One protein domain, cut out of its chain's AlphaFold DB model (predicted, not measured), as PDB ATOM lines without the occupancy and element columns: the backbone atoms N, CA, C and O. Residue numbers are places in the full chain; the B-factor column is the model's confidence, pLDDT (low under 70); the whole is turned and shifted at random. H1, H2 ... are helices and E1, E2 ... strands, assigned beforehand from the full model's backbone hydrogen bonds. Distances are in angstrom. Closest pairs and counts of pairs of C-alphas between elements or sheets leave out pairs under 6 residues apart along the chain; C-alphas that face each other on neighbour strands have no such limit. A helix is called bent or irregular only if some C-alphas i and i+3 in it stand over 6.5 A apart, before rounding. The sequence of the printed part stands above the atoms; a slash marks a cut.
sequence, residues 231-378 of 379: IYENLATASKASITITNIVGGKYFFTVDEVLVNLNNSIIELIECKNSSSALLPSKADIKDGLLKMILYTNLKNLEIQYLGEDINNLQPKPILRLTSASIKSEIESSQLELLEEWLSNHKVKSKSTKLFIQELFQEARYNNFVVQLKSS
ATOM      1  N   ILE A 231       6.212  -0.828 -24.108       51.91
ATOM      2  CA  ILE A 231       7.098   0.020 -23.278       51.91
ATOM      3  C   ILE A 231       8.404   0.452 -23.968       51.91
ATOM      4  O   ILE A 231       9.065   1.378 -23.510       51.91
ATOM      5  N   TYR A 232       8.793  -0.229 -25.051       54.06
ATOM      6  CA  TYR A 232       9.987   0.086 -25.839       54.06
ATOM      7  C   TYR A 232       9.691   0.872 -27.130       54.06
ATOM      8  O   TYR A 232      10.636   1.240 -27.834       54.06
ATOM      9  N   GLU A 233       8.415   1.112 -27.456       57.38
ATOM     10  CA  GLU A 233       8.011   2.041 -28.519       57.38
ATOM     11  C   GLU A 233       8.144   3.474 -27.978       57.38
ATOM     12  O   GLU A 233       7.460   3.859 -27.033       57.38
ATOM     13  N   ASN A 234       9.047   4.271 -28.559       56.59
ATOM     14  CA  ASN A 234       9.187   5.684 -28.213       56.59
ATOM     15  C   ASN A 234       8.322   6.523 -29.160       56.59
ATOM     16  O   ASN A 234       8.773   6.943 -30.226       56.59
ATOM     17  N   LEU A 235       7.051   6.685 -28.795       68.00
ATOM     18  CA  LEU A 235       6.076   7.446 -29.575       68.00
ATOM     19  C   LEU A 235       6.020   8.892 -29.078       68.00
ATOM     20  O   LEU A 235       6.043   9.151 -27.871       68.00
ATOM     21  N   ALA A 236       5.932   9.848 -30.003       55.44
ATOM     22  CA  ALA A 236       5.770  11.253 -29.645       55.44
ATOM     23  C   ALA A 236       4.325  11.555 -29.216       55.44
ATOM     24  O   ALA A 236       4.119  12.420 -28.359       55.44
ATOM     25  N   THR A 237       3.351  10.819 -29.763       61.22
ATOM     26  CA  THR A 237       1.912  10.938 -29.480       61.22
ATOM     27  C   THR A 237       1.256   9.566 -29.280       61.22
ATOM     28  O   THR A 237       1.718   8.550 -29.790       61.22
ATOM     29  N   ALA A 238       0.123   9.520 -28.570       60.84
ATOM     30  CA  ALA A 238      -0.700   8.312 -28.413       60.84
ATOM     31  C   ALA A 238      -1.652   8.095 -29.613       60.84
ATOM     32  O   ALA A 238      -2.831   7.802 -29.441       60.84
ATOM     33  N   SER A 239      -1.161   8.294 -30.839       76.25
ATOM     34  CA  SER A 239      -1.985   8.373 -32.058       76.25
ATOM     35  C   SER A 239      -1.848   7.139 -32.960       76.25
ATOM     36  O   SER A 239      -1.870   7.268 -34.186       76.25
ATOM     37  N   LYS A 240      -1.649   5.953 -32.372       87.31
ATOM     38  CA  LYS A 240      -1.528   4.695 -33.123       87.31
ATOM     39  C   LYS A 240      -2.789   4.480 -33.962       87.31
ATOM     40  O   LYS A 240      -3.905   4.613 -33.453       87.31
ATOM     41  N   ALA A 241      -2.620   4.146 -35.236       89.50
ATOM     42  CA  ALA A 241      -3.721   4.070 -36.194       89.50
ATOM     43  C   ALA A 241      -3.797   2.706 -36.875       89.50
ATOM     44  O   ALA A 241      -2.788   2.020 -37.057       89.50
ATOM     45  N   SER A 242      -5.004   2.312 -37.286       93.19
ATOM     46  CA  SER A 242      -5.150   1.208 -38.242       93.19
ATOM     47  C   SER A 242      -4.956   1.730 -39.655       93.19
ATOM     48  O   SER A 242      -5.487   2.781 -40.009       93.19
ATOM     49  N   ILE A 243      -4.274   0.949 -40.486       94.88
ATOM     50  CA  ILE A 243      -4.300   1.116 -41.933       94.88
ATOM     51  C   ILE A 243      -4.690  -0.207 -42.595       94.88
ATOM     52  O   ILE A 243      -4.106  -1.260 -42.333       94.88
ATOM     53  N   THR A 244      -5.727  -0.156 -43.429       96.00
ATOM     54  CA  THR A 244      -6.162  -1.272 -44.272       96.00
ATOM     55  C   THR A 244      -5.855  -0.935 -45.719       96.00
ATOM     56  O   THR A 244      -6.436  -0.010 -46.279       96.00
ATOM     57  N   ILE A 245      -4.950  -1.695 -46.328       96.62
ATOM     58  CA  ILE A 245      -4.520  -1.484 -47.711       96.62
ATOM     59  C   ILE A 245      -5.129  -2.577 -48.582       96.62
ATOM     60  O   ILE A 245      -5.010  -3.759 -48.265       96.62
ATOM     61  N   THR A 246      -5.756  -2.207 -49.690       96.62
ATOM     62  CA  THR A 246      -6.227  -3.154 -50.712       96.62
ATOM     63  C   THR A 246      -5.445  -2.987 -52.007       96.62
ATOM     64  O   THR A 246      -4.785  -1.968 -52.202       96.62
ATOM     65  N   ASN A 247      -5.484  -3.980 -52.890       92.94
ATOM     66  CA  ASN A 247      -4.894  -3.857 -54.221       92.94
ATOM     67  C   ASN A 247      -5.741  -4.534 -55.301       92.94
ATOM     68  O   ASN A 247      -6.705  -5.247 -55.010       92.94
ATOM     69  N   ILE A 248      -5.339  -4.331 -56.555       83.62
ATOM     70  CA  ILE A 248      -6.050  -4.838 -57.735       83.62
ATOM     71  C   ILE A 248      -6.027  -6.370 -57.867       83.62
ATOM     72  O   ILE A 248      -6.857  -6.931 -58.573       83.62
ATOM     73  N   VAL A 249      -5.116  -7.061 -57.169       79.75
ATOM     74  CA  VAL A 249      -4.988  -8.533 -57.203       79.75
ATOM     75  C   VAL A 249      -5.745  -9.230 -56.061       79.75
ATOM     76  O   VAL A 249      -5.556 -10.424 -55.830       79.75
ATOM     77  N   GLY A 250      -6.593  -8.501 -55.324       83.62
ATOM     78  CA  GLY A 250      -7.465  -9.057 -54.281       83.62
ATOM     79  C   GLY A 250      -6.832  -9.190 -52.888       83.62
ATOM     80  O   GLY A 250      -7.421  -9.814 -51.999       83.62
ATOM     81  N   GLY A 251      -5.655  -8.607 -52.657       90.25
ATOM     82  CA  GLY A 251      -5.029  -8.528 -51.335       90.25
ATOM     83  C   GLY A 251      -5.742  -7.536 -50.408       90.25
ATOM     84  O   GLY A 251      -6.182  -6.476 -50.856       90.25
ATOM     85  N   LYS A 252      -5.847  -7.868 -49.111       94.75
ATOM     86  CA  LYS A 252      -6.377  -6.970 -48.069       94.75
ATOM     87  C   LYS A 252      -5.475  -6.998 -46.834       94.75
ATOM     88  O   LYS A 252      -5.533  -7.902 -46.008       94.75
ATOM     89  N   TYR A 253      -4.622  -5.994 -46.701       94.00
ATOM     90  CA  TYR A 253      -3.564  -5.960 -45.702       94.00
ATOM     91  C   TYR A 253      -3.963  -5.111 -44.500       94.00
ATOM     92  O   TYR A 253      -4.078  -3.892 -44.598       94.00
ATOM     93  N   PHE A 254      -4.129  -5.768 -43.356       93.62
ATOM     94  CA  PHE A 254      -4.359  -5.114 -42.072       93.62
ATOM     95  C   PHE A 254      -3.011  -4.848 -41.393       93.62
ATOM     96  O   PHE A 254      -2.290  -5.797 -41.049       93.62
ATOM     97  N   PHE A 255      -2.675  -3.568 -41.238       93.88
ATOM     98  CA  PHE A 255      -1.469  -3.078 -40.571       93.88
ATOM     99  C   PHE A 255      -1.797  -2.014 -39.527       93.88
ATOM    100  O   PHE A 255      -2.867  -1.406 -39.521       93.88
ATOM    101  N   THR A 256      -0.845  -1.767 -38.652       92.44
ATOM    102  CA  THR A 256      -0.817  -0.638 -37.731       92.44
ATOM    103  C   THR A 256       0.193   0.391 -38.231       92.44
ATOM    104  O   THR A 256       1.195   0.049 -38.869       92.44
ATOM    105  N   VAL A 257      -0.095   1.656 -37.949       92.62
ATOM    106  CA  VAL A 257       0.860   2.758 -38.045       92.62
ATOM    107  C   VAL A 257       1.146   3.200 -36.618       92.62
ATOM    108  O   VAL A 257       0.199   3.451 -35.865       92.62
ATOM    109  N   ASP A 258       2.421   3.252 -36.243       91.25
ATOM    110  CA  ASP A 258       2.831   3.541 -34.866       91.25
ATOM    111  C   ASP A 258       2.390   4.939 -34.434       91.25
ATOM    112  O   ASP A 258       1.858   5.114 -33.337       91.25
ATOM    113  N   GLU A 259       2.546   5.920 -35.323       91.19
ATOM    114  CA  GLU A 259       2.136   7.298 -35.089       91.19
ATOM    115  C   GLU A 259       1.557   7.939 -36.361       91.19
ATOM    116  O   GLU A 259       1.971   7.642 -37.482       91.19
ATOM    117  N   VAL A 260       0.578   8.827 -36.186       90.81
ATOM    118  CA  VAL A 260      -0.088   9.540 -37.274       90.81
ATOM    119  C   VAL A 260      -0.241  10.997 -36.884       90.81
ATOM    120  O   VAL A 260      -0.803  11.296 -35.831       90.81
ATOM    121  N   LEU A 261       0.209  11.898 -37.757       90.44
ATOM    122  CA  LEU A 261       0.019  13.338 -37.598       90.44
ATOM    123  C   LEU A 261      -0.775  13.877 -38.785       90.44
ATOM    124  O   LEU A 261      -0.376  13.718 -39.937       90.44
ATOM    125  N   VAL A 262      -1.911  14.511 -38.504       87.06
ATOM    126  CA  VAL A 262      -2.772  15.107 -39.529       87.06
ATOM    127  C   VAL A 262      -2.522  16.609 -39.578       87.06
ATOM    128  O   VAL A 262      -2.731  17.314 -38.592       87.06
ATOM    129  N   ASN A 263      -2.099  17.107 -40.738       87.19
ATOM    130  CA  ASN A 263      -1.960  18.531 -41.014       87.19
ATOM    131  C   ASN A 263      -3.000  18.949 -42.060       87.19
ATOM    132  O   ASN A 263      -2.794  18.781 -43.264       87.19
ATOM    133  N   LEU A 264      -4.109  19.521 -41.583       81.88
ATOM    134  CA  LEU A 264      -5.216  19.960 -42.437       81.88
ATOM    135  C   LEU A 264      -4.837  21.148 -43.326       81.88
ATOM    136  O   LEU A 264      -5.254  21.189 -44.481       81.88
ATOM    137  N   ASN A 265      -3.989  22.060 -42.839       85.44
ATOM    138  CA  ASN A 265      -3.577  23.254 -43.587       85.44
ATOM    139  C   ASN A 265      -2.830  22.895 -44.877       85.44
ATOM    140  O   ASN A 265      -3.005  23.557 -45.895       85.44
ATOM    141  N   ASN A 266      -2.032  21.825 -44.837       86.25
ATOM    142  CA  ASN A 266      -1.250  21.361 -45.984       86.25
ATOM    143  C   ASN A 266      -1.858  20.121 -46.659       86.25
ATOM    144  O   ASN A 266      -1.250  19.581 -47.577       86.25
ATOM    145  N   SER A 267      -3.024  19.651 -46.195       89.56
ATOM    146  CA  SER A 267      -3.666  18.408 -46.646       89.56
ATOM    147  C   SER A 267      -2.725  17.191 -46.628       89.56
ATOM    148  O   SER A 267      -2.683  16.406 -47.574       89.56
ATOM    149  N   ILE A 268      -1.955  17.026 -45.547       92.19
ATOM    150  CA  ILE A 268      -0.987  15.930 -45.376       92.19
ATOM    151  C   ILE A 268      -1.375  15.064 -44.177       92.19
ATOM    152  O   ILE A 268      -1.743  15.576 -43.119       92.19
ATOM    153  N   ILE A 269      -1.220  13.750 -44.331       92.31
ATOM    154  CA  ILE A 269      -1.184  12.793 -43.225       92.31
ATOM    155  C   ILE A 269       0.205  12.160 -43.150       92.31
ATOM    156  O   ILE A 269       0.647  11.484 -44.079       92.31
ATOM    157  N   GLU A 270       0.912  12.377 -42.047       95.12
ATOM    158  CA  GLU A 270       2.192  11.720 -41.798       95.12
ATOM    159  C   GLU A 270       1.938  10.311 -41.258       95.12
ATOM    160  O   GLU A 270       1.274  10.152 -40.236       95.12
ATOM    161  N   LEU A 271       2.445   9.294 -41.958       96.19
ATOM    162  CA  LEU A 271       2.348   7.886 -41.565       96.19
ATOM    163  C   LEU A 271       3.699   7.444 -41.020       96.19
ATOM    164  O   LEU A 271       4.619   7.174 -41.797       96.19
ATOM    165  N   ILE A 272       3.830   7.406 -39.699       96.25
ATOM    166  CA  ILE A 272       5.118   7.232 -39.040       96.25
ATOM    167  C   ILE A 272       5.245   5.796 -38.527       96.25
ATOM    168  O   ILE A 272       4.498   5.356 -37.655       96.25
ATOM    169  N   GLU A 273       6.230   5.080 -39.063       96.06
ATOM    170  CA  GLU A 273       6.717   3.806 -38.532       96.06
ATOM    171  C   GLU A 273       7.943   4.071 -37.651       96.06
ATOM    172  O   GLU A 273       8.916   4.683 -38.103       96.06
ATOM    173  N   CYS A 274       7.925   3.585 -36.414       94.38
ATOM    174  CA  CYS A 274       8.970   3.826 -35.429       94.38
ATOM    175  C   CYS A 274       9.807   2.562 -35.202       94.38
ATOM    176  O   CYS A 274       9.288   1.494 -34.893       94.38
ATOM    177  N   LYS A 275      11.136   2.684 -35.268       95.00
ATOM    178  CA  LYS A 275      12.076   1.649 -34.808       95.00
ATOM    179  C   LYS A 275      13.015   2.256 -33.775       95.00
ATOM    180  O   LYS A 275      13.545   3.344 -33.983       95.00
ATOM    181  N   ASN A 276      13.253   1.544 -32.678       93.88
ATOM    182  CA  ASN A 276      14.024   2.059 -31.549       93.88
ATOM    183  C   ASN A 276      15.255   1.195 -31.251       93.88
ATOM    184  O   ASN A 276      15.244  -0.018 -31.455       93.88
ATOM    185  N   SER A 277      16.303   1.825 -30.730       92.81
ATOM    186  CA  SER A 277      17.475   1.163 -30.167       92.81
ATOM    187  C   SER A 277      17.696   1.622 -28.737       92.81
ATOM    188  O   SER A 277      17.793   2.818 -28.472       92.81
ATOM    189  N   SER A 278      17.817   0.679 -27.806       86.31
ATOM    190  CA  SER A 278      18.047   0.997 -26.394       86.31
ATOM    191  C   SER A 278      19.500   1.360 -26.078       86.31
ATOM    192  O   SER A 278      19.759   1.973 -25.047       86.31
ATOM    193  N   SER A 279      20.455   0.976 -26.930       85.62
ATOM    194  CA  SER A 279      21.889   1.102 -26.625       85.62
ATOM    195  C   SER A 279      22.772   1.507 -27.803       85.62
ATOM    196  O   SER A 279      23.804   2.138 -27.589       85.62
ATOM    197  N   ALA A 280      22.402   1.170 -29.040       92.56
ATOM    198  CA  ALA A 280      23.172   1.543 -30.224       92.56
ATOM    199  C   ALA A 280      22.653   2.855 -30.825       92.56
ATOM    200  O   ALA A 280      21.496   3.214 -30.632       92.56
ATOM    201  N   LEU A 281      23.487   3.548 -31.608       94.19
ATOM    202  CA  LEU A 281      23.104   4.799 -32.279       94.19
ATOM    203  C   LEU A 281      21.865   4.646 -33.177       94.19
ATOM    204  O   LEU A 281      21.078   5.575 -33.292       94.19
ATOM    205  N   LEU A 282      21.698   3.477 -33.798       95.31
ATOM    206  CA  LEU A 282      20.564   3.147 -34.657       95.31
ATOM    207  C   LEU A 282      19.924   1.822 -34.222       95.31
ATOM    208  O   LEU A 282      20.604   0.990 -33.604       95.31
ATOM    209  N   PRO A 283      18.646   1.592 -34.577       95.69
ATOM    210  CA  PRO A 283      18.028   0.270 -34.526       95.69
ATOM    211  C   PRO A 283      18.810  -0.753 -35.358       95.69
ATOM    212  O   PRO A 283      19.661  -0.396 -36.181       95.69
ATOM    213  N   SER A 284      18.536  -2.043 -35.155       95.56
ATOM    214  CA  SER A 284      19.240  -3.072 -35.920       95.56
ATOM    215  C   SER A 284      18.940  -2.937 -37.418       95.56
ATOM    216  O   SER A 284      17.875  -2.470 -37.825       95.56
ATOM    217  N   LYS A 285      19.855  -3.403 -38.278       96.06
ATOM    218  CA  LYS A 285      19.609  -3.416 -39.732       96.06
ATOM    219  C   LYS A 285      18.329  -4.177 -40.093       96.06
ATOM    220  O   LYS A 285      17.674  -3.818 -41.063       96.06
ATOM    221  N   ALA A 286      17.983  -5.213 -39.328       95.75
ATOM    222  CA  ALA A 286      16.764  -5.980 -39.543       95.75
ATOM    223  C   ALA A 286      15.509  -5.163 -39.192       95.75
ATOM    224  O   ALA A 286      14.571  -5.162 -39.981       95.75
ATOM    225  N   ASP A 287      15.522  -4.407 -38.087       95.94
ATOM    226  CA  ASP A 287      14.432  -3.483 -37.734       95.94
ATOM    227  C   ASP A 287      14.238  -2.411 -38.813       95.94
ATOM    228  O   ASP A 287      13.118  -2.151 -39.246       95.94
ATOM    229  N   ILE A 288      15.336  -1.812 -39.284       97.88
ATOM    230  CA  ILE A 288      15.287  -0.768 -40.314       97.88
ATOM    231  C   ILE A 288      14.712  -1.335 -41.616       97.88
ATOM    232  O   ILE A 288      13.793  -0.749 -42.177       97.88
ATOM    233  N   LYS A 289      15.188  -2.499 -42.077       97.81
ATOM    234  CA  LYS A 289      14.696  -3.146 -43.309       97.81
ATOM    235  C   LYS A 289      13.244  -3.611 -43.212       97.81
ATOM    236  O   LYS A 289      12.525  -3.568 -44.206       97.81
ATOM    237  N   ASP A 290      12.801  -4.026 -42.029       95.56
ATOM    238  CA  ASP A 290      11.388  -4.295 -41.751       95.56
ATOM    239  C   ASP A 290      10.533  -3.029 -41.944       95.56
ATOM    240  O   ASP A 290       9.526  -3.067 -42.653       95.56
ATOM    241  N   GLY A 291      10.996  -1.888 -41.418       97.12
ATOM    242  CA  GLY A 291      10.372  -0.582 -41.645       97.12
ATOM    243  C   GLY A 291      10.400  -0.140 -43.114       97.12
ATOM    244  O   GLY A 291       9.392   0.339 -43.628       97.12
ATOM    245  N   LEU A 292      11.508  -0.366 -43.826       98.38
ATOM    246  CA  LEU A 292      11.621  -0.049 -45.256       98.38
ATOM    247  C   LEU A 292      10.618  -0.834 -46.103       98.38
ATOM    248  O   LEU A 292      10.035  -0.264 -47.019       98.38
ATOM    249  N   LEU A 293      10.330  -2.100 -45.776       97.25
ATOM    250  CA  LEU A 293       9.292  -2.850 -46.493       97.25
ATOM    251  C   LEU A 293       7.902  -2.209 -46.324       97.25
ATOM    252  O   LEU A 293       7.129  -2.185 -47.280       97.25
ATOM    253  N   LYS A 294       7.592  -1.632 -45.156       96.75
ATOM    254  CA  LYS A 294       6.375  -0.819 -44.987       96.75
ATOM    255  C   LYS A 294       6.442   0.483 -45.791       96.75
ATOM    256  O   LYS A 294       5.430   0.866 -46.371       96.75
ATOM    257  N   MET A 295       7.610   1.123 -45.902       98.44
ATOM    258  CA  MET A 295       7.780   2.318 -46.746       98.44
ATOM    259  C   MET A 295       7.506   2.029 -48.226       98.44
ATOM    260  O   MET A 295       6.892   2.867 -48.885       98.44
ATOM    261  N   ILE A 296       7.849   0.835 -48.733       98.00
ATOM    262  CA  ILE A 296       7.449   0.394 -50.086       98.00
ATOM    263  C   ILE A 296       5.928   0.503 -50.255       98.00
ATOM    264  O   ILE A 296       5.451   0.988 -51.276       98.00
ATOM    265  N   LEU A 297       5.151   0.091 -49.250       97.31
ATOM    266  CA  LEU A 297       3.691   0.166 -49.305       97.31
ATOM    267  C   LEU A 297       3.193   1.606 -49.156       97.31
ATOM    268  O   LEU A 297       2.377   2.056 -49.954       97.31
ATOM    269  N   TYR A 298       3.689   2.334 -48.153       97.69
ATOM    270  CA  TYR A 298       3.176   3.662 -47.802       97.69
ATOM    271  C   TYR A 298       3.452   4.722 -48.876       97.69
ATOM    272  O   TYR A 298       2.632   5.613 -49.081       97.69
ATOM    273  N   THR A 299       4.565   4.604 -49.601       97.62
ATOM    274  CA  THR A 299       4.911   5.499 -50.726       97.62
ATOM    275  C   THR A 299       4.064   5.262 -51.976       97.62
ATOM    276  O   THR A 299       4.004   6.125 -52.848       97.62
ATOM    277  N   ASN A 300       3.374   4.121 -52.056       97.25
ATOM    278  CA  ASN A 300       2.546   3.733 -53.199       97.25
ATOM    279  C   ASN A 300       1.035   3.800 -52.899       97.25
ATOM    280  O   ASN A 300       0.225   3.351 -53.710       97.25
ATOM    281  N   LEU A 301       0.630   4.367 -51.756       96.31
ATOM    282  CA  LEU A 301      -0.786   4.493 -51.399       96.31
ATOM    283  C   LEU A 301      -1.516   5.479 -52.320       96.31
ATOM    284  O   LEU A 301      -1.024   6.561 -52.647       96.31
ATOM    285  N   LYS A 302      -2.741   5.109 -52.679       92.31
ATOM    286  CA  LYS A 302      -3.720   5.879 -53.445       92.31
ATOM    287  C   LYS A 302      -5.070   5.828 -52.741       92.31
ATOM    288  O   LYS A 302      -5.328   4.909 -51.965       92.31
ATOM    289  N   ASN A 303      -5.939   6.787 -53.062       88.06
ATOM    290  CA  ASN A 303      -7.334   6.826 -52.610       88.06
ATOM    291  C   ASN A 303      -7.456   6.667 -51.087       88.06
ATOM    292  O   ASN A 303      -8.042   5.698 -50.608       88.06
ATOM    293  N   LEU A 304      -6.820   7.574 -50.340       90.88
ATOM    294  CA  LEU A 304      -6.868   7.550 -48.884       90.88
ATOM    295  C   LEU A 304      -8.240   8.020 -48.400       90.88
ATOM    296  O   LEU A 304      -8.639   9.154 -48.660       90.88
ATOM    297  N   GLU A 305      -8.901   7.153 -47.648       91.19
ATOM    298  CA  GLU A 305     -10.099   7.449 -46.870       91.19
ATOM    299  C   GLU A 305      -9.703   7.381 -45.394       91.19
ATOM    300  O   GLU A 305      -9.166   6.368 -44.929       91.19
ATOM    301  N   ILE A 306      -9.895   8.477 -44.661       87.06
ATOM    302  CA  ILE A 306      -9.408   8.599 -43.289       87.06
ATOM    303  C   ILE A 306     -10.581   8.941 -42.392       87.06
ATOM    304  O   ILE A 306     -11.226   9.963 -42.573       87.06
ATOM    305  N   GLN A 307     -10.796   8.117 -41.376       85.88
ATOM    306  CA  GLN A 307     -11.642   8.461 -40.251       85.88
ATOM    307  C   GLN A 307     -10.734   8.916 -39.108       85.88
ATOM    308  O   GLN A 307     -10.006   8.109 -38.520       85.88
ATOM    309  N   TYR A 308     -10.750  10.211 -38.807       79.00
ATOM    310  CA  TYR A 308      -9.935  10.828 -37.766       79.00
ATOM    311  C   TYR A 308     -10.843  11.363 -36.664       79.00
ATOM    312  O   TYR A 308     -11.697  12.205 -36.912       79.00
ATOM    313  N   LEU A 309     -10.686  10.843 -35.444       71.69
ATOM    314  CA  LEU A 309     -11.523  11.207 -34.292       71.69
ATOM    315  C   LEU A 309     -13.042  11.099 -34.556       71.69
ATOM    316  O   LEU A 309     -13.834  11.827 -33.968       71.69
ATOM    317  N   GLY A 310     -13.454  10.163 -35.416       71.50
ATOM    318  CA  GLY A 310     -14.858   9.939 -35.777       71.50
ATOM    319  C   GLY A 310     -15.366  10.770 -36.957       71.50
ATOM    320  O   GLY A 310     -16.483  10.525 -37.402       71.50
ATOM    321  N   GLU A 311     -14.553  11.680 -37.493       78.75
ATOM    322  CA  GLU A 311     -14.883  12.479 -38.673       78.75
ATOM    323  C   GLU A 311     -14.192  11.930 -39.923       78.75
ATOM    324  O   GLU A 311     -13.025  11.529 -39.883       78.75
ATOM    325  N   ASP A 312     -14.917  11.925 -41.039       86.00
ATOM    326  CA  ASP A 312     -14.371  11.533 -42.334       86.00
ATOM    327  C   ASP A 312     -13.578  12.695 -42.939       86.00
ATOM    328  O   ASP A 312     -14.108  13.779 -43.199       86.00
ATOM    329  N   ILE A 313     -12.296  12.450 -43.194       83.81
ATOM    330  CA  ILE A 313     -11.378  13.386 -43.831       83.81
ATOM    331  C   ILE A 313     -10.936  12.797 -45.164       83.81
ATOM    332  O   ILE A 313     -10.346  11.718 -45.239       83.81
ATOM    333  N   ASN A 314     -11.193  13.555 -46.223       80.00
ATOM    334  CA  ASN A 314     -10.853  13.182 -47.587       80.00
ATOM    335  C   ASN A 314      -9.708  14.049 -48.123       80.00
ATOM    336  O   ASN A 314      -9.433  15.133 -47.611       80.00
ATOM    337  N   ASN A 315      -9.076  13.583 -49.201       81.81
ATOM    338  CA  ASN A 315      -8.063  14.314 -49.976       81.81
ATOM    339  C   ASN A 315      -6.729  14.601 -49.259       81.81
ATOM    340  O   ASN A 315      -5.959  15.440 -49.730       81.81
ATOM    341  N   LEU A 316      -6.407  13.891 -48.172       87.75
ATOM    342  CA  LEU A 316      -5.072  13.975 -47.576       87.75
ATOM    343  C   LEU A 316      -4.051  13.180 -48.394       87.75
ATOM    344  O   LEU A 316      -4.301  12.047 -48.810       87.75
ATOM    345  N   GLN A 317      -2.873  13.768 -48.580       91.81
ATOM    346  CA  GLN A 317      -1.730  13.105 -49.193       91.81
ATOM    347  C   GLN A 317      -0.898  12.387 -48.122       91.81
ATOM    348  O   GLN A 317      -0.548  13.004 -47.109       91.81
ATOM    349  N   PRO A 318      -0.560  11.099 -48.317       94.75
ATOM    350  CA  PRO A 318       0.310  10.389 -47.396       94.75
ATOM    351  C   PRO A 318       1.727  10.951 -47.469       94.75
ATOM    352  O   PRO A 318       2.302  11.090 -48.547       94.75
ATOM    353  N   LYS A 319       2.319  11.193 -46.304       96.56
ATOM    354  CA  LYS A 319       3.749  11.445 -46.136       96.56
ATOM    355  C   LYS A 319       4.333  10.326 -45.273       96.56
ATOM    356  O   LYS A 319       4.232  10.385 -44.048       96.56
ATOM    357  N   PRO A 320       4.897   9.273 -45.884       98.12
ATOM    358  CA  PRO A 320       5.491   8.174 -45.135       98.12
ATOM    359  C   PRO A 320       6.758   8.624 -44.408       98.12
ATOM    360  O   PRO A 320       7.596   9.331 -44.977       98.12
ATOM    361  N   ILE A 321       6.903   8.197 -43.157       98.44
ATOM    362  CA  ILE A 321       8.053   8.511 -42.317       98.44
ATOM    363  C   ILE A 321       8.553   7.230 -41.648       98.44
ATOM    364  O   ILE A 321       7.801   6.536 -40.969       98.44
ATOM    365  N   LEU A 322       9.844   6.945 -41.796       98.50
ATOM    366  CA  LEU A 322      10.553   5.952 -40.998       98.50
ATOM    367  C   LEU A 322      11.354   6.677 -39.913       98.50
ATOM    368  O   LEU A 322      12.396   7.281 -40.183       98.50
ATOM    369  N   ARG A 323      10.870   6.623 -38.674       97.88
ATOM    370  CA  ARG A 323      11.516   7.256 -37.525       97.88
ATOM    371  C   ARG A 323      12.395   6.249 -36.795       97.88
ATOM    372  O   ARG A 323      11.920   5.233 -36.294       97.88
ATOM    373  N   LEU A 324      13.685   6.547 -36.724       97.62
ATOM    374  CA  LEU A 324      14.685   5.758 -36.020       97.62
ATOM    375  C   LEU A 324      15.090   6.496 -34.745       97.62
ATOM    376  O   LEU A 324      15.676   7.579 -34.807       97.62
ATOM    377  N   THR A 325      14.782   5.911 -33.591       95.62
ATOM    378  CA  THR A 325      15.061   6.518 -32.286       95.62
ATOM    379  C   THR A 325      16.178   5.798 -31.538       95.62
ATOM    380  O   THR A 325      16.348   4.582 -31.657       95.62
ATOM    381  N   SER A 326      16.951   6.551 -30.756       94.62
ATOM    382  CA  SER A 326      17.951   6.007 -29.831       94.62
ATOM    383  C   SER A 326      18.315   7.018 -28.750       94.62
ATOM    384  O   SER A 326      18.435   8.207 -29.035       94.62
ATOM    385  N   ALA A 327      18.597   6.547 -27.535       91.19
ATOM    386  CA  ALA A 327      19.095   7.386 -26.440       91.19
ATOM    387  C   ALA A 327      20.506   7.945 -26.716       91.19
ATOM    388  O   ALA A 327      20.974   8.856 -26.038       91.19
ATOM    389  N   SER A 328      21.209   7.389 -27.709       91.38
ATOM    390  CA  SER A 328      22.536   7.853 -28.128       91.38
ATOM    391  C   SER A 328      22.492   9.018 -29.124       91.38
ATOM    392  O   SER A 328      23.539   9.609 -29.401       91.38
ATOM    393  N   ILE A 329      21.319   9.341 -29.682       93.50
ATOM    394  CA  ILE A 329      21.138  10.472 -30.599       93.50
ATOM    395  C   ILE A 329      20.975  11.750 -29.770       93.50
ATOM    396  O   ILE A 329      20.072  11.848 -28.949       93.50
ATOM    397  N   LYS A 330      21.863  12.728 -29.975       90.12
ATOM    398  CA  LYS A 330      21.915  13.988 -29.209       90.12
ATOM    399  C   LYS A 330      21.336  15.180 -29.959       90.12
ATOM    400  O   LYS A 330      20.914  16.146 -29.335       90.12
ATOM    401  N   SER A 331      21.345  15.122 -31.283       93.75
ATOM    402  CA  SER A 331      20.676  16.085 -32.151       93.75
ATOM    403  C   SER A 331      19.932  15.340 -33.247       93.75
ATOM    404  O   SER A 331      20.355  14.266 -33.670       93.75
ATOM    405  N   GLU A 332      18.801  15.882 -33.683       95.31
ATOM    406  CA  GLU A 332      17.969  15.255 -34.709       95.31
ATOM    407  C   GLU A 332      18.461  15.611 -36.116       95.31
ATOM    408  O   GLU A 332      19.094  16.648 -36.318       95.31
ATOM    409  N   ILE A 333      18.166  14.746 -37.082       97.62
ATOM    410  CA  ILE A 333      18.347  15.028 -38.510       97.62
ATOM    411  C   ILE A 333      17.318  14.242 -39.321       97.62
ATOM    412  O   ILE A 333      16.913  13.142 -38.932       97.62
ATOM    413  N   GLU A 334      16.916  14.790 -40.463       97.81
ATOM    414  CA  GLU A 334      16.017  14.131 -41.406       97.81
ATOM    415  C   GLU A 334      16.660  13.931 -42.782       97.81
ATOM    416  O   GLU A 334      17.588  14.642 -43.166       97.81
ATOM    417  N   SER A 335      16.140  12.983 -43.568       97.44
ATOM    418  CA  SER A 335      16.651  12.686 -44.916       97.44
ATOM    419  C   SER A 335      16.560  13.850 -45.904       97.44
ATOM    420  O   SER A 335      17.252  13.839 -46.924       97.44
ATOM    421  N   SER A 336      15.743  14.863 -45.613       94.38
ATOM    422  CA  SER A 336      15.675  16.118 -46.367       94.38
ATOM    423  C   SER A 336      16.916  17.000 -46.186       94.38
ATOM    424  O   SER A 336      17.205  17.789 -47.077       94.38
ATOM    425  N   GLN A 337      17.667  16.827 -45.095       95.38
ATOM    426  CA  GLN A 337      18.810  17.655 -44.690       95.38
ATOM    427  C   GLN A 337      20.150  16.975 -45.014       95.38
ATOM    428  O   GLN A 337      21.054  16.896 -44.179       95.38
ATOM    429  N   LEU A 338      20.277  16.403 -46.215       91.12
ATOM    430  CA  LEU A 338      21.441  15.586 -46.592       91.12
ATOM    431  C   LEU A 338      22.762  16.369 -46.506       91.12
ATOM    432  O   LEU A 338      23.798  15.801 -46.173       91.12
ATOM    433  N   GLU A 339      22.718  17.669 -46.775       93.19
ATOM    434  CA  GLU A 339      23.843  18.596 -46.666       93.19
ATOM    435  C   GLU A 339      24.401  18.721 -45.240       93.19
ATOM    436  O   GLU A 339      25.591  18.980 -45.076       93.19
ATOM    437  N   LEU A 340      23.582  18.467 -44.213       95.81
ATOM    438  CA  LEU A 340      23.988  18.501 -42.803       95.81
ATOM    439  C   LEU A 340      24.458  17.131 -42.285       95.81
ATOM    440  O   LEU A 340      24.885  17.011 -41.133       95.81
ATOM    441  N   LEU A 341      24.394  16.078 -43.108       96.06
ATOM    442  CA  LEU A 341      24.648  14.712 -42.657       96.06
ATOM    443  C   LEU A 341      26.095  14.499 -42.189       96.06
ATOM    444  O   LEU A 341      26.313  13.862 -41.161       96.06
ATOM    445  N   GLU A 342      27.092  15.038 -42.894       95.19
ATOM    446  CA  GLU A 342      28.502  14.881 -42.494       95.19
ATOM    447  C   GLU A 342      28.814  15.571 -41.160       95.19
ATOM    448  O   GLU A 342      29.551  15.026 -40.326       95.19
ATOM    449  N   GLU A 343      28.212  16.737 -40.924       95.69
ATOM    450  CA  GLU A 343      28.298  17.434 -39.642       95.69
ATOM    451  C   GLU A 343      27.643  16.593 -38.538       95.69
ATOM    452  O   GLU A 343      28.258  16.322 -37.501       95.69
ATOM    453  N   TRP A 344      26.433  16.085 -38.788       97.06
ATOM    454  CA  TRP A 344      25.706  15.242 -37.842       97.06
ATOM    455  C   TRP A 344      26.478  13.965 -37.476       97.06
ATOM    456  O   TRP A 344      26.600  13.628 -36.292       97.06
ATOM    457  N   LEU A 345      27.060  13.275 -38.464       96.12
ATOM    458  CA  LEU A 345      27.882  12.074 -38.264       96.12
ATOM    459  C   LEU A 345      29.133  12.368 -37.424       96.12
ATOM    460  O   LEU A 345      29.529  11.551 -36.584       96.12
ATOM    461  N   SER A 346      29.747  13.532 -37.641       94.19
ATOM    462  CA  SER A 346      30.918  13.992 -36.890       94.19
ATOM    463  C   SER A 346      30.564  14.300 -35.434       94.19
ATOM    464  O   SER A 346      31.241  13.809 -34.524       94.19
ATOM    465  N   ASN A 347      29.450  14.999 -35.199       94.12
ATOM    466  CA  ASN A 347      28.939  15.320 -33.861       94.12
ATOM    467  C   ASN A 347      28.597  14.063 -33.042       94.12
ATOM    468  O   ASN A 347      28.840  14.013 -31.833       94.12
ATOM    469  N   HIS A 348      28.127  13.002 -33.704       94.56
ATOM    470  CA  HIS A 348      27.849  11.701 -33.083       94.56
ATOM    471  C   HIS A 348      29.058  10.753 -33.052       94.56
ATOM    472  O   HIS A 348      28.931   9.597 -32.648       94.56
ATOM    473  N   LYS A 349      30.250  11.231 -33.441       93.56
ATOM    474  CA  LYS A 349      31.512  10.470 -33.443       93.56
ATOM    475  C   LYS A 349      31.398   9.123 -34.174       93.56
ATOM    476  O   LYS A 349      32.007   8.132 -33.762       93.56
ATOM    477  N   VAL A 350      30.637   9.069 -35.270       93.56
ATOM    478  CA  VAL A 350      30.469   7.847 -36.068       93.56
ATOM    479  C   VAL A 350      31.774   7.547 -36.806       93.56
ATOM    480  O   VAL A 350      32.081   8.151 -37.828       93.56
ATOM    481  N   LYS A 351      32.574   6.610 -36.285       91.25
ATOM    482  CA  LYS A 351      33.886   6.261 -36.868       91.25
ATOM    483  C   LYS A 351      33.803   5.243 -38.004       91.25
ATOM    484  O   LYS A 351      34.630   5.254 -38.909       91.25
ATOM    485  N   SER A 352      32.830   4.337 -37.945       94.75
ATOM    486  CA  SER A 352      32.728   3.223 -38.887       94.75
ATOM    487  C   SER A 352      32.336   3.706 -40.284       94.75
ATOM    488  O   SER A 352      31.230   4.213 -40.477       94.75
ATOM    489  N   LYS A 353      33.212   3.484 -41.274       94.44
ATOM    490  CA  LYS A 353      32.932   3.798 -42.686       94.44
ATOM    491  C   LYS A 353      31.676   3.081 -43.190       94.44
ATOM    492  O   LYS A 353      30.887   3.684 -43.904       94.44
ATOM    493  N   SER A 354      31.461   1.827 -42.785       93.38
ATOM    494  CA  SER A 354      30.275   1.062 -43.186       93.38
ATOM    495  C   SER A 354      28.989   1.604 -42.561       93.38
ATOM    496  O   SER A 354      27.945   1.567 -43.199       93.38
ATOM    497  N   THR A 355      29.053   2.145 -41.340       94.56
ATOM    498  CA  THR A 355      27.901   2.802 -40.704       94.56
ATOM    499  C   THR A 355      27.587   4.135 -41.373       94.56
ATOM    500  O   THR A 355      26.419   4.408 -41.623       94.56
ATOM    501  N   LYS A 356      28.610   4.937 -41.704       96.00
ATOM    502  CA  LYS A 356      28.422   6.184 -42.460       96.00
ATOM    503  C   LYS A 356      27.756   5.919 -43.811       96.00
ATOM    504  O   LYS A 356      26.722   6.513 -44.090       96.00
ATOM    505  N   LEU A 357      28.304   4.975 -44.581       95.88
ATOM    506  CA  LEU A 357      27.760   4.590 -45.884       95.88
ATOM    507  C   LEU A 357      26.312   4.102 -45.764       95.88
ATOM    508  O   LEU A 357      25.456   4.554 -46.508       95.88
ATOM    509  N   PHE A 358      26.015   3.264 -44.768       97.19
ATOM    510  CA  PHE A 358      24.654   2.786 -44.528       97.19
ATOM    511  C   PHE A 358      23.657   3.929 -44.263       97.19
ATOM    512  O   PHE A 358      22.544   3.895 -44.775       97.19
ATOM    513  N   ILE A 359      24.028   4.944 -43.472       97.69
ATOM    514  CA  ILE A 359      23.146   6.096 -43.201       97.69
ATOM    515  C   ILE A 359      22.964   6.951 -44.462       97.69
ATOM    516  O   ILE A 359      21.851   7.388 -44.747       97.69
ATOM    517  N   GLN A 360      24.035   7.158 -45.231       97.06
ATOM    518  CA  GLN A 360      23.978   7.875 -46.507       97.06
ATOM    519  C   GLN A 360      23.047   7.166 -47.506       97.06
ATOM    520  O   GLN A 360      22.152   7.804 -48.058       97.06
ATOM    521  N   GLU A 361      23.199   5.850 -47.683       97.50
ATOM    522  CA  GLU A 361      22.338   5.024 -48.542       97.50
ATOM    523  C   GLU A 361      20.882   5.025 -48.056       97.50
ATOM    524  O   GLU A 361      19.966   5.132 -48.869       97.50
ATOM    525  N   LEU A 362      20.648   4.987 -46.738       98.44
ATOM    526  CA  LEU A 362      19.309   5.105 -46.152       98.44
ATOM    527  C   LEU A 362      18.646   6.445 -46.500       98.44
ATOM    528  O   LEU A 362      17.474   6.485 -46.872       98.44
ATOM    529  N   PHE A 363      19.385   7.549 -46.381       98.38
ATOM    530  CA  PHE A 363      18.882   8.885 -46.706       98.38
ATOM    531  C   PHE A 363      18.640   9.036 -48.209       98.38
ATOM    532  O   PHE A 363      17.646   9.637 -48.621       98.38
ATOM    533  N   GLN A 364      19.520   8.463 -49.030       97.50
ATOM    534  CA  GLN A 364      19.363   8.429 -50.477       97.50
ATOM    535  C   GLN A 364      18.118   7.636 -50.889       97.50
ATOM    536  O   GLN A 364      17.337   8.127 -51.703       97.50
ATOM    537  N   GLU A 365      17.894   6.461 -50.298       98.38
ATOM    538  CA  GLU A 365      16.700   5.648 -50.534       98.38
ATOM    539  C   GLU A 365      15.419   6.400 -50.164       98.38
ATOM    540  O   GLU A 365      14.463   6.404 -50.939       98.38
ATOM    541  N   ALA A 366      15.423   7.093 -49.024       98.50
ATOM    542  CA  ALA A 366      14.312   7.929 -48.581       98.50
ATOM    543  C   ALA A 366      13.973   9.026 -49.595       98.50
ATOM    544  O   ALA A 366      12.835   9.128 -50.058       98.50
ATOM    545  N   ARG A 367      14.987   9.794 -50.012       97.06
ATOM    546  CA  ARG A 367      14.829  10.867 -51.001       97.06
ATOM    547  C   ARG A 367      14.367  10.347 -52.358       97.06
ATOM    548  O   ARG A 367      13.507  10.966 -52.970       97.06
ATOM    549  N   TYR A 368      14.929   9.232 -52.825       97.81
ATOM    550  CA  TYR A 368      14.587   8.667 -54.131       97.81
ATOM    551  C   TYR A 368      13.138   8.162 -54.178       97.81
ATOM    552  O   TYR A 368      12.460   8.317 -55.189       97.81
ATOM    553  N   ASN A 369      12.655   7.575 -53.079       98.06
ATOM    554  CA  ASN A 369      11.324   6.968 -53.004       98.06
ATOM    555  C   ASN A 369      10.264   7.868 -52.349       98.06
ATOM    556  O   ASN A 369       9.167   7.398 -52.067       98.06
ATOM    557  N   ASN A 370      10.560   9.151 -52.120       97.00
ATOM    558  CA  ASN A 370       9.633  10.133 -51.545       97.00
ATOM    559  C   ASN A 370       9.081   9.756 -50.154       97.00
ATOM    560  O   ASN A 370       7.899   9.953 -49.871       97.00
ATOM    561  N   PHE A 371       9.939   9.252 -49.265       98.44
ATOM    562  CA  PHE A 371       9.635   9.154 -47.834       98.44
ATOM    563  C   PHE A 371      10.688   9.877 -46.993       98.44
ATOM    564  O   PHE A 371      11.769  10.229 -47.472       98.44
ATOM    565  N   VAL A 372      10.375  10.118 -45.722       98.56
ATOM    566  CA  VAL A 372      11.300  10.776 -44.791       98.56
ATOM    567  C   VAL A 372      11.898   9.749 -43.842       98.56
ATOM    568  O   VAL A 372      11.181   8.946 -43.258       98.56
ATOM    569  N   VAL A 373      13.214   9.789 -43.652       98.69
ATOM    570  CA  VAL A 373      13.865   9.121 -42.520       98.69
ATOM    571  C   VAL A 373      14.165  10.175 -41.475       98.69
ATOM    572  O   VAL A 373      14.763  11.194 -41.804       98.69
ATOM    573  N   GLN A 374      13.771   9.929 -40.230       98.19
ATOM    574  CA  GLN A 374      14.077  10.801 -39.096       98.19
ATOM    575  C   GLN A 374      14.997  10.060 -38.129       98.19
ATOM    576  O   GLN A 374      14.657   8.962 -37.692       98.19
ATOM    577  N   LEU A 375      16.131  10.654 -37.767       97.62
ATOM    578  CA  LEU A 375      16.979  10.179 -36.673       97.62
ATOM    579  C   LEU A 375      16.712  11.069 -35.457       97.62
ATOM    580  O   LEU A 375      16.994  12.266 -35.512       97.62
ATOM    581  N   LYS A 376      16.147  10.509 -34.380       95.00
ATOM    582  CA  LYS A 376      15.725  11.283 -33.198       95.00
ATOM    583  C   LYS A 376      16.191  10.672 -31.878       95.00
ATOM    584  O   LYS A 376      16.388   9.462 -31.778       95.00
ATOM    585  N   SER A 377      16.329  11.507 -30.849       90.81
ATOM    586  CA  SER A 377      16.552  11.008 -29.490       90.81
ATOM    587  C   SER A 377      15.333  10.214 -29.031       90.81
ATOM    588  O   SER A 377      14.198  10.654 -29.211       90.81
ATOM    589  N   SER A 378      15.551   9.061 -28.402       84.19
ATOM    590  CA  SER A 378      14.488   8.425 -27.623       84.19
ATOM    591  C   SER A 378      14.314   9.231 -26.327       84.19
ATOM    592  O   SER A 378      15.316   9.483 -25.658       84.19
TER     593      SER A 378
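This is residues 231 to 378 of the 379 residues of an uncharacterized protein of Calothrix elsteri CCALA 953 (UniProt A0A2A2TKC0). A twisted sheet of four strands, E3, E4, E7 and E8, makes the middle of an elongated body, with helices H1 and H3 covering one face and running along its strands. Two separate hairpins, E1 with E2 and E5 with E6, lie toward one end of the long axis, and H2 lies toward the other end, off the sheet. The printed part has 148 residues, with three named helices and eight named strands in the order E1 E2 E3 E4 H1 E5 E6 E7 H2 H3 E8, of mixed class. The four-stranded sheet has the order E3, E4, E7, E8 and is mixed. The whole is compact, with a radius of gyration of the C-alphas of 16.0 A and spans of 48 by 31 by 29 A.

Find C-alpha 241 at (-3.721, 4.070, -36.194); there E1 begins and runs 19.7 A to residue 247. E2 is residues 252 to 257, and E3, residues 259 to 263, follows after one residue. E4, residues 268 to 277, spans 28.1 A, and H1, residues 285 to 298, spans 19.6 A. Next come E5, residues 302 to 308, E6, residues 311 to 314, and E7, residues 317 to 326, 28.5 A long. H2, residues 338 to 347, is irregular: C-alphas 339 and 342 are 7.3 A apart. H3, residues 353 to 368, spans 22.2 A, and E8, residues 372 to 377, ends at C-alpha 377, (16.552, 11.008, -29.490).

Look first at inner strands E4 and E7, parallel at 19 degrees, with N 271 and O 319 3.0 A apart. E8 is parallel to E7, with N 324 and O 374 at 2.8 A. On the other side of E4, E3 forms an antiparallel hairpin with it, N 270 to O 261 being 2.8 A. E2 runs on into E3 at 86 degrees, and E1 and E2 form a hairpin, with N 243 and O 255 at 2.9 A. E5 and E6 form another, with N 308 and O 311 at 2.8 A. H1 lies over E4 and E7 at a height over the sheet of 9.1 A; its closest C-alphas to E7 are those of Tyr 298 and Pro 320, 5.7 A. H3, on the same face, lies over E8 at 10.1 A. H2 and H3, a helical hairpin, only just touch, with 3 pairs of C-alphas within 8 A, the closest Leu 338 and Phe 363 at 7.2 A. Every O i to N i+4 pair is within hydrogen-bond range in H3, but 9 of 10 in H1 and 4 of 6 in H2.

The C-alphas of Glu 311 and Lys 351, the two farthest apart, are 49.2 A apart. The printed part has no cut, and the link from E7 to H2, 11 residues, is long. Confidence is low, under 70, at residues 231 to 238.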